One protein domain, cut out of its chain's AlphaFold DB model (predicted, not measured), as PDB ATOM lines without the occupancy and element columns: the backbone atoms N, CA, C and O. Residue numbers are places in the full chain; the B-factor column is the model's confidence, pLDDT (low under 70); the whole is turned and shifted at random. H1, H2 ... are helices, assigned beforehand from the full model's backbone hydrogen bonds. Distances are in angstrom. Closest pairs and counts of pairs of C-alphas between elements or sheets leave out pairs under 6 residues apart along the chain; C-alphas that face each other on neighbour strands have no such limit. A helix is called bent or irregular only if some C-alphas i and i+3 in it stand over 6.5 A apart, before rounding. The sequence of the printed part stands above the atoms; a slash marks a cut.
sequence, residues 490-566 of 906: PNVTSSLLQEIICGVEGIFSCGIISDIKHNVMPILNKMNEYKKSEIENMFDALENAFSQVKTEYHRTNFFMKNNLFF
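What this domain is: This is residues 490 to 566 of the 906 residues of an uncharacterized protein of Acyrthosiphon pisum (UniProt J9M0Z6). What shape would one see first? It is a long, loose loop of helices: H1 and H2 run out one after the other, the chain turns at short H3, and H4 comes back beside H2. A link then leads to H5, set crosswise to H1, while residues 525 to 531 stick out at the turn. What is it made of? The printed part has 77 residues with five named helices, H1 to H5 in order, and no named strand: all helix. It is loose, with a radius of gyration of the C-alphas of 16.6 A, and spans 50 by 26 by 17 A.

How they stand to each other: How do the first helices meet the returning one? H1, residues 494 to 509, and H2, residues 512 to 520, meet only through their link. H2 touches H4, residues 529 to 543, at a shallow tilt of 16 degrees, opposite ways; the closest C-alphas, of Ile 513 and Glu 543, are 6.2 A apart. H1 touches H4 with residues 505 to 509 alone, at a tilt of 36 degrees, only just steep, the closest C-alphas being those of Phe 508 and Glu 543, 5.2 A. Where are the others? H3, residues 523 to 526, is close to H4 but not clearly touching, with C-alphas Leu 524 and Lys 532 closest at 6.4 A. H5, residues 552 to 561, is close to H1 but not clearly touching, about perpendicular at 85 degrees, with C-alphas Gln 498 and Glu 552 closest at 7.4 A. Are the backbones well formed? Every O i to N i+4 pair is within hydrogen-bond range in H1, H2, H4 and H5; H3 is too short for one, and its one O i to N i+3 pair is not within range.

Where its parts are: Where do the helices begin and end? H1 begins at C-alpha 494 (170.662, 292.327, 327.851), and H5 ends at C-alpha 561 (185.804, 288.257, 339.464). How long are they? H1 measures 21.7 A, H2 12.3 A, H4 20.9 A and H5 14.1 A; H3 is irregular, with C-alphas 523 and 526 7.3 A apart.

The domain as a whole: How large is it? The two C-alphas farthest apart, of Pro 490 and Lys 526, are 51.6 A apart. Is it continuous and confident? The printed part has no cut and no long link, and no printed residue is under 70 in pLDDT.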
ATOM      1  N   PRO A 490     171.840 283.737 321.192       72.56
ATOM      2  CA  PRO A 490     172.020 284.964 320.395       72.56
ATOM      3  C   PRO A 490     170.737 285.794 320.192       72.56
ATOM      4  O   PRO A 490     170.786 286.946 319.762       72.56
ATOM      5  N   ASN A 491     169.569 285.230 320.507       81.25
ATOM      6  CA  ASN A 491     168.289 285.933 320.441       81.25
ATOM      7  C   ASN A 491     167.955 286.727 321.722       81.25
ATOM      8  O   ASN A 491     167.143 287.656 321.652       81.25
ATOM      9  N   VAL A 492     168.587 286.415 322.861       84.88
ATOM     10  CA  VAL A 492     168.348 287.065 324.160       84.88
ATOM     11  C   VAL A 492     169.213 288.324 324.277       84.88
ATOM     12  O   VAL A 492     170.436 288.256 324.285       84.88
ATOM     13  N   THR A 493     168.583 289.497 324.366       86.69
ATOM     14  CA  THR A 493     169.281 290.776 324.596       86.69
ATOM     15  C   THR A 493     169.546 291.002 326.087       86.69
ATOM     16  O   THR A 493     168.826 290.454 326.920       86.69
ATOM     17  N   SER A 494     170.485 291.891 326.449       83.00
ATOM     18  CA  SER A 494     170.662 292.327 327.851       83.00
ATOM     19  C   SER A 494     169.358 292.819 328.491       83.00
ATOM     20  O   SER A 494     169.126 292.557 329.669       83.00
ATOM     21  N   SER A 495     168.484 293.487 327.721       87.94
ATOM     22  CA  SER A 495     167.170 293.938 328.197       87.94
ATOM     23  C   SER A 495     166.224 292.770 328.481       87.94
ATOM     24  O   SER A 495     165.685 292.693 329.578       87.94
ATOM     25  N   LEU A 496     166.090 291.813 327.554       91.38
ATOM     26  CA  LEU A 496     165.224 290.646 327.733       91.38
ATOM     27  C   LEU A 496     165.745 289.725 328.846       91.38
ATOM     28  O   LEU A 496     164.961 289.215 329.638       91.38
ATOM     29  N   LEU A 497     167.066 289.560 328.964       91.12
ATOM     30  CA  LEU A 497     167.689 288.862 330.091       91.12
ATOM     31  C   LEU A 497     167.367 289.557 331.421       91.12
ATOM     32  O   LEU A 497     167.080 288.886 332.409       91.12
ATOM     33  N   GLN A 498     167.383 290.893 331.453       92.75
ATOM     34  CA  GLN A 498     167.030 291.660 332.646       92.75
ATOM     35  C   GLN A 498     165.532 291.571 332.976       92.75
ATOM     36  O   GLN A 498     165.193 291.449 334.150       92.75
ATOM     37  N   GLU A 499     164.649 291.580 331.976       92.62
ATOM     38  CA  GLU A 499     163.204 291.357 332.134       92.62
ATOM     39  C   GLU A 499     162.912 289.951 332.682       92.62
ATOM     40  O   GLU A 499     162.158 289.820 333.646       92.62
ATOM     41  N   ILE A 500     163.565 288.913 332.144       92.94
ATOM     42  CA  ILE A 500     163.460 287.531 332.640       92.94
ATOM     43  C   ILE A 500     163.961 287.435 334.087       92.94
ATOM     44  O   ILE A 500     163.271 286.861 334.926       92.94
ATOM     45  N   ILE A 501     165.120 288.021 334.410       91.12
ATOM     46  CA  ILE A 501     165.666 288.019 335.777       91.12
ATOM     47  C   ILE A 501     164.718 288.728 336.750       91.12
ATOM     48  O   ILE A 501     164.410 288.161 337.793       91.12
ATOM     49  N   CYS A 502     164.200 289.912 336.409       89.94
ATOM     50  CA  CYS A 502     163.234 290.626 337.252       89.94
ATOM     51  C   CYS A 502     161.910 289.855 337.408       89.94
ATOM     52  O   CYS A 502     161.322 289.868 338.486       89.94
ATOM     53  N   GLY A 503     161.439 289.183 336.354       90.44
ATOM     54  CA  GLY A 503     160.221 288.372 336.394       90.44
ATOM     55  C   GLY A 503     160.366 287.128 337.272       90.44
ATOM     56  O   GLY A 503     159.485 286.846 338.078       90.44
ATOM     57  N   VAL A 504     161.489 286.411 337.159       90.25
ATOM     58  CA  VAL A 504     161.767 285.214 337.969       90.25
ATOM     59  C   VAL A 504     162.084 285.587 339.419       90.25
ATOM     60  O   VAL A 504     161.544 284.959 340.324       90.25
ATOM     61  N   GLU A 505     162.867 286.642 339.666       87.75
ATOM     62  CA  GLU A 505     163.056 287.204 341.013       87.75
ATOM     63  C   GLU A 505     161.706 287.584 341.641       87.75
ATOM     64  O   GLU A 505     161.430 287.218 342.781       87.75
ATOM     65  N   GLY A 506     160.821 288.221 340.869       85.44
ATOM     66  CA  GLY A 506     159.470 288.572 341.301       85.44
ATOM     67  C   GLY A 506     158.621 287.385 341.768       85.44
ATOM     68  O   GLY A 506     157.767 287.584 342.622       85.44
ATOM     69  N   ILE A 507     158.861 286.161 341.282       85.06
ATOM     70  CA  ILE A 507     158.165 284.945 341.754       85.06
ATOM     71  C   ILE A 507     158.675 284.506 343.136       85.06
ATOM     72  O   ILE A 507     157.895 284.012 343.947       85.06
ATOM     73  N   PHE A 508     159.962 284.697 343.434       82.25
ATOM     74  CA  PHE A 508     160.517 284.390 344.756       82.25
ATOM     75  C   PHE A 508     160.185 285.482 345.784       82.25
ATOM     76  O   PHE A 508     159.886 285.167 346.934       82.25
ATOM     77  N   SER A 509     160.172 286.753 345.367       75.88
ATOM     78  CA  SER A 509     159.949 287.910 346.246       75.88
ATOM     79  C   SER A 509     158.485 288.374 346.374       75.88
ATOM     80  O   SER A 509     158.230 289.345 347.081       75.88
ATOM     81  N   CYS A 510     157.499 287.732 345.730       76.50
ATOM     82  CA  CYS A 510     156.078 288.127 345.826       76.50
ATOM     83  C   CYS A 510     155.349 287.639 347.093       76.50
ATOM     84  O   CYS A 510     154.121 287.601 347.117       76.50
ATOM     85  N   GLY A 511     156.087 287.252 348.136       75.56
ATOM     86  CA  GLY A 511     155.538 286.744 349.394       75.56
ATOM     87  C   GLY A 511     155.395 285.223 349.464       75.56
ATOM     88  O   GLY A 511     155.296 284.700 350.563       75.56
ATOM     89  N   ILE A 512     155.470 284.481 348.349       86.31
ATOM     90  CA  ILE A 512     155.303 283.009 348.350       86.31
ATOM     91  C   ILE A 512     156.306 282.318 349.289       86.31
ATOM     92  O   ILE A 512     155.923 281.458 350.082       86.31
ATOM     93  N   ILE A 513     157.588 282.693 349.229       88.75
ATOM     94  CA  ILE A 513     158.621 282.128 350.112       88.75
ATOM     95  C   ILE A 513     158.385 282.558 351.565       88.75
ATOM     96  O   ILE A 513     158.475 281.732 352.474       88.75
ATOM     97  N   SER A 514     158.005 283.817 351.778       85.44
ATOM     98  CA  SER A 514     157.725 284.415 353.084       85.44
ATOM     99  C   SER A 514     156.499 283.777 353.770       85.44
ATOM    100  O   SER A 514     156.539 283.502 354.970       85.44
ATOM    101  N   ASP A 515     155.447 283.449 353.015       88.06
ATOM    102  CA  ASP A 515     154.244 282.738 353.469       88.06
ATOM    103  C   ASP A 515     154.555 281.279 353.821       88.06
ATOM    104  O   ASP A 515     154.107 280.770 354.853       88.06
ATOM    105  N   ILE A 516     155.351 280.581 353.002       89.50
ATOM    106  CA  ILE A 516     155.799 279.216 353.322       89.50
ATOM    107  C   ILE A 516     156.653 279.243 354.597       89.50
ATOM    108  O   ILE A 516     156.411 278.446 355.505       89.50
ATOM    109  N   LYS A 517     157.580 280.202 354.724       89.44
ATOM    110  CA  LYS A 517     158.385 280.426 355.935       89.44
ATOM    111  C   LYS A 517     157.491 280.683 357.157       89.44
ATOM    112  O   LYS A 517     157.653 280.009 358.173       89.44
ATOM    113  N   HIS A 518     156.495 281.565 357.049       88.56
ATOM    114  CA  HIS A 518     155.537 281.858 358.125       88.56
ATOM    115  C   HIS A 518     154.723 280.626 358.556       88.56
ATOM    116  O   HIS A 518     154.482 280.439 359.746       88.56
ATOM    117  N   ASN A 519     154.323 279.760 357.622       89.12
ATOM    118  CA  ASN A 519     153.555 278.551 357.937       89.12
ATOM    119  C   ASN A 519     154.423 277.402 358.490       89.12
ATOM    120  O   ASN A 519     153.962 276.635 359.336       89.12
ATOM    121  N   VAL A 520     155.679 277.276 358.050       89.62
ATOM    122  CA  VAL A 520     156.591 276.190 358.460       89.62
ATOM    123  C   VAL A 520     157.281 276.483 359.796       89.62
ATOM    124  O   VAL A 520     157.338 275.610 360.666       89.62
ATOM    125  N   MET A 521     157.782 277.701 360.006       88.00
ATOM    126  CA  MET A 521     158.612 278.042 361.174       88.00
ATOM    127  C   MET A 521     157.942 277.821 362.550       88.00
ATOM    128  O   MET A 521     158.647 277.392 363.470       88.00
ATOM    129  N   PRO A 522     156.618 278.021 362.737       87.19
ATOM    130  CA  PRO A 522     155.930 277.689 363.988       87.19
ATOM    131  C   PRO A 522     155.869 276.184 364.281       87.19
ATOM    132  O   PRO A 522     155.906 275.780 365.444       87.19
ATOM    133  N   ILE A 523     155.808 275.341 363.244       86.12
ATOM    134  CA  ILE A 523     155.775 273.874 363.370       86.12
ATOM    135  C   ILE A 523     157.146 273.357 363.840       86.12
ATOM    136  O   ILE A 523     157.231 272.423 364.639       86.12
ATOM    137  N   LEU A 524     158.227 274.020 363.417       86.00
ATOM    138  CA  LEU A 524     159.609 273.698 363.791       86.00
ATOM    139  C   LEU A 524     159.982 274.062 365.241       86.00
ATOM    140  O   LEU A 524     161.082 273.734 365.677       86.00
ATOM    141  N   ASN A 525     159.080 274.658 366.032       77.88
ATOM    142  CA  ASN A 525     159.330 275.052 367.432       77.88
ATOM    143  C   ASN A 525     159.632 273.888 368.410       77.88
ATOM    144  O   ASN A 525     159.865 274.137 369.589       77.88
ATOM    145  N   LYS A 526     159.630 272.629 367.949       76.81
ATOM    146  CA  LYS A 526     160.086 271.448 368.715       76.81
ATOM    147  C   LYS A 526     161.431 270.869 368.238       76.81
ATOM    148  O   LYS A 526     161.868 269.857 368.778       76.81
ATOM    149  N   MET A 527     162.066 271.456 367.221       80.00
ATOM    150  CA  MET A 527     163.416 271.076 366.781       80.00
ATOM    151  C   MET A 527     164.498 271.824 367.573       80.00
ATOM    152  O   MET A 527     164.201 272.743 368.332       80.00
ATOM    153  N   ASN A 528     165.765 271.440 367.391       83.56
ATOM    154  CA  ASN A 528     166.879 272.232 367.906       83.56
ATOM    155  C   ASN A 528     167.048 273.532 367.096       83.56
ATOM    156  O   ASN A 528     166.739 273.585 365.904       83.56
ATOM    157  N   GLU A 529     167.564 274.580 367.740       81.69
ATOM    158  CA  GLU A 529     167.701 275.900 367.108       81.69
ATOM    159  C   GLU A 529     168.611 275.870 365.875       81.69
ATOM    160  O   GLU A 529     168.320 276.551 364.898       81.69
ATOM    161  N   TYR A 530     169.641 275.011 365.866       82.50
ATOM    162  CA  TYR A 530     170.534 274.858 364.715       82.50
ATOM    163  C   TYR A 530     169.781 274.465 363.435       82.50
ATOM    164  O   TYR A 530     169.888 275.168 362.438       82.50
ATOM    165  N   LYS A 531     168.947 273.413 363.461       82.50
ATOM    166  CA  LYS A 531     168.168 273.009 362.272       82.50
ATOM    167  C   LYS A 531     167.068 274.005 361.916       82.50
ATOM    168  O   LYS A 531     166.715 274.133 360.748       82.50
ATOM    169  N   LYS A 532     166.525 274.720 362.905       84.50
ATOM    170  CA  LYS A 532     165.570 275.805 362.652       84.50
ATOM    171  C   LYS A 532     166.245 276.961 361.897       84.50
ATOM    172  O   LYS A 532     165.679 277.435 360.920       84.50
ATOM    173  N   SER A 533     167.464 277.338 362.288       84.06
ATOM    174  CA  SER A 533     168.284 278.334 361.583       84.06
ATOM    175  C   SER A 533     168.773 277.836 360.216       84.06
ATOM    176  O   SER A 533     168.762 278.604 359.262       84.06
ATOM    177  N   GLU A 534     169.127 276.554 360.081       84.94
ATOM    178  CA  GLU A 534     169.477 275.925 358.797       84.94
ATOM    179  C   GLU A 534     168.323 276.047 357.786       84.94
ATOM    180  O   GLU A 534     168.524 276.517 356.669       84.94
ATOM    181  N   ILE A 535     167.094 275.708 358.196       87.12
ATOM    182  CA  ILE A 535     165.890 275.816 357.355       87.12
ATOM    183  C   ILE A 535     165.516 277.286 357.082       87.12
ATOM    184  O   ILE A 535     165.094 277.615 355.975       87.12
ATOM    185  N   GLU A 536     165.706 278.185 358.047       86.56
ATOM    186  CA  GLU A 536     165.537 279.630 357.848       86.56
ATOM    187  C   GLU A 536     166.498 280.172 356.777       86.56
ATOM    188  O   GLU A 536     166.051 280.798 355.815       86.56
ATOM    189  N   ASN A 537     167.784 279.815 356.851       87.44
ATOM    190  CA  ASN A 537     168.789 280.160 355.843       87.44
ATOM    191  C   ASN A 537     168.446 279.596 354.448       87.44
ATOM    192  O   ASN A 537     168.798 280.207 353.438       87.44
ATOM    193  N   MET A 538     167.752 278.452 354.359       90.31
ATOM    194  CA  MET A 538     167.270 277.908 353.080       90.31
ATOM    195  C   MET A 538     166.171 278.774 352.451       90.31
ATOM    196  O   MET A 538     166.205 278.998 351.240       90.31
ATOM    197  N   PHE A 539     165.221 279.283 353.243       89.94
ATOM    198  CA  PHE A 539     164.202 280.215 352.745       89.94
ATOM    199  C   PHE A 539     164.830 281.543 352.312       89.94
ATOM    200  O   PHE A 539     164.584 281.999 351.195       89.94
ATOM    201  N   ASP A 540     165.711 282.109 353.135       87.56
ATOM    202  CA  ASP A 540     166.357 283.398 352.862       87.56
ATOM    203  C   ASP A 540     167.252 283.330 351.609       87.56
ATOM    204  O   ASP A 540     167.321 284.289 350.833       87.56
ATOM    205  N   ALA A 541     167.887 282.178 351.353       88.88
ATOM    206  CA  ALA A 541     168.650 281.918 350.132       88.88
ATOM    207  C   ALA A 541     167.779 281.825 348.865       88.88
ATOM    208  O   ALA A 541     168.248 282.206 347.793       88.88
ATOM    209  N   LEU A 542     166.530 281.351 348.964       88.69
ATOM    210  CA  LEU A 542     165.576 281.349 347.845       88.69
ATOM    211  C   LEU A 542     165.000 282.747 347.591       88.69
ATOM    212  O   LEU A 542     164.973 283.201 346.450       88.69
ATOM    213  N   GLU A 543     164.596 283.452 348.648       87.50
ATOM    214  CA  GLU A 543     164.039 284.812 348.569       87.50
ATOM    215  C   GLU A 543     165.049 285.819 347.981       87.50
ATOM    216  O   GLU A 543     164.663 286.760 347.286       87.50
ATOM    217  N   ASN A 544     166.354 285.575 348.181       87.00
ATOM    218  CA  ASN A 544     167.463 286.412 347.703       87.00
ATOM    219  C   ASN A 544     168.304 285.767 346.577       87.00
ATOM    220  O   ASN A 544     169.423 286.225 346.309       87.00
ATOM    221  N   ALA A 545     167.789 284.734 345.897       87.69
ATOM    222  CA  ALA A 545     168.535 283.884 344.956       87.69
ATOM    223  C   ALA A 545     169.260 284.637 343.818       87.69
ATOM    224  O   ALA A 545     170.299 284.190 343.334       87.69
ATOM    225  N   PHE A 546     168.743 285.798 343.401       88.44
ATOM    226  CA  PHE A 546     169.315 286.619 342.325       88.44
ATOM    227  C   PHE A 546     170.230 287.754 342.811       88.44
ATOM    228  O   PHE A 546     170.813 288.452 341.986       88.44
ATOM    229  N   SER A 547     170.401 287.957 344.120       83.88
ATOM    230  CA  SER A 547     171.086 289.126 344.709       83.88
ATOM    231  C   SER A 547     172.456 289.457 344.081       83.88
ATOM    232  O   SER A 547     172.693 290.602 343.672       83.88
ATOM    233  N   GLN A 548     173.326 288.455 343.903       82.62
ATOM    234  CA  GLN A 548     174.663 288.606 343.301       82.62
ATOM    235  C   GLN A 548     174.669 288.899 341.785       82.62
ATOM    236  O   GLN A 548     175.713 289.230 341.227       82.62
ATOM    237  N   VAL A 549     173.527 288.773 341.103       86.06
ATOM    238  CA  VAL A 549     173.397 288.776 339.627       86.06
ATOM    239  C   VAL A 549     172.172 289.558 339.117       86.06
ATOM    240  O   VAL A 549     171.868 289.562 337.920       86.06
ATOM    241  N   LYS A 550     171.488 290.275 340.014       86.44
ATOM    242  CA  LYS A 550     170.246 291.015 339.757       86.44
ATOM    243  C   LYS A 550     170.385 292.035 338.631       86.44
ATOM    244  O   LYS A 550     169.544 292.086 337.742       86.44
ATOM    245  N   THR A 551     171.455 292.830 338.643       88.19
ATOM    246  CA  THR A 551     171.711 293.890 337.652       88.19
ATOM    247  C   THR A 551     172.796 293.482 336.657       88.19
ATOM    248  O   THR A 551     173.654 292.655 336.966       88.19
ATOM    249  N   GLU A 552     172.815 294.096 335.471       88.19
ATOM    250  CA  GLU A 552     173.887 293.896 334.478       88.19
ATOM    251  C   GLU A 552     175.273 294.239 335.051       88.19
ATOM    252  O   GLU A 552     176.240 293.513 334.816       88.19
ATOM    253  N   TYR A 553     175.359 295.271 335.899       89.19
ATOM    254  CA  TYR A 553     176.578 295.606 336.637       89.19
ATOM    255  C   TYR A 553     177.009 294.476 337.587       89.19
ATOM    256  O   TYR A 553     178.177 294.091 337.577       89.19
ATOM    257  N   HIS A 554     176.080 293.896 338.359       88.25
ATOM    258  CA  HIS A 554     176.381 292.768 339.247       88.25
ATOM    259  C   HIS A 554     176.821 291.527 338.454       88.25
ATOM    260  O   HIS A 554     177.868 290.968 338.769       88.25
ATOM    261  N   ARG A 555     176.115 291.160 337.371       88.81
ATOM    262  CA  ARG A 555     176.498 290.036 336.487       88.81
ATOM    263  C   ARG A 555     177.895 290.206 335.908       88.81
ATOM    264  O   ARG A 555     178.720 289.307 336.018       88.81
ATOM    265  N   THR A 556     178.183 291.368 335.325       85.81
ATOM    266  CA  THR A 556     179.481 291.615 334.683       85.81
ATOM    267  C   THR A 556     180.612 291.613 335.716       85.81
ATOM    268  O   THR A 556     181.665 291.028 335.476       85.81
ATOM    269  N   ASN A 557     180.388 292.199 336.900       86.75
ATOM    270  CA  ASN A 557     181.339 292.169 338.017       86.75
ATOM    271  C   ASN A 557     181.563 290.736 338.539       86.75
ATOM    272  O   ASN A 557     182.702 290.343 338.781       86.75
ATOM    273  N   PHE A 558     180.503 289.926 338.646       85.94
ATOM    274  CA  PHE A 558     180.600 288.512 339.010       85.94
ATOM    275  C   PHE A 558     181.435 287.723 337.990       85.94
ATOM    276  O   PHE A 558     182.384 287.040 338.375       85.94
ATOM    277  N   PHE A 559     181.134 287.839 336.692       85.56
ATOM    278  CA  PHE A 559     181.868 287.102 335.661       85.56
ATOM    279  C   PHE A 559     183.336 287.545 335.553       85.56
ATOM    280  O   PHE A 559     184.200 286.687 335.386       85.56
ATOM    281  N   MET A 560     183.650 288.838 335.732       85.25
ATOM    282  CA  MET A 560     185.044 289.306 335.814       85.25
ATOM    283  C   MET A 560     185.779 288.719 337.025       85.25
ATOM    284  O   MET A 560     186.866 288.172 336.867       85.25
ATOM    285  N   LYS A 561     185.186 288.780 338.228       85.06
ATOM    286  CA  LYS A 561     185.804 288.257 339.464       85.06
ATOM    287  C   LYS A 561     186.127 286.763 339.404       85.06
ATOM    288  O   LYS A 561     187.083 286.331 340.037       85.06
ATOM    289  N   ASN A 562     185.340 285.994 338.653       78.94
ATOM    290  CA  ASN A 562     185.505 284.549 338.496       78.94
ATOM    291  C   ASN A 562     186.264 284.156 337.209       78.94
ATOM    292  O   ASN A 562     186.302 282.980 336.866       78.94
ATOM    293  N   ASN A 563     186.864 285.114 336.487       76.56
ATOM    294  CA  ASN A 563     187.560 284.914 335.201       76.56
ATOM    295  C   ASN A 563     186.695 284.322 334.061       76.56
ATOM    296  O   ASN A 563     187.224 283.896 333.036       76.56
ATOM    297  N   LEU A 564     185.366 284.346 334.209       78.69
ATOM    298  CA  LEU A 564     184.385 283.870 333.223       78.69
ATOM    299  C   LEU A 564     184.096 284.905 332.120       78.69
ATOM    300  O   LEU A 564     183.519 284.571 331.091       78.69
ATOM    301  N   PHE A 565     184.488 286.167 332.328       83.31
ATOM    302  CA  PHE A 565     184.417 287.230 331.326       83.31
ATOM    303  C   PHE A 565     185.626 288.160 331.450       83.31
ATOM    304  O   PHE A 565     185.782 288.850 332.459       83.31
ATOM    305  N   PHE A 566     186.454 288.227 330.408       82.25
ATOM    306  CA  PHE A 566     187.501 289.238 330.270       82.25
ATOM    307  C   PHE A 566     186.985 290.394 329.404       82.25
ATOM    308  O   PHE A 566     186.505 290.203 328.287       82.25
TER     309      PHE A 566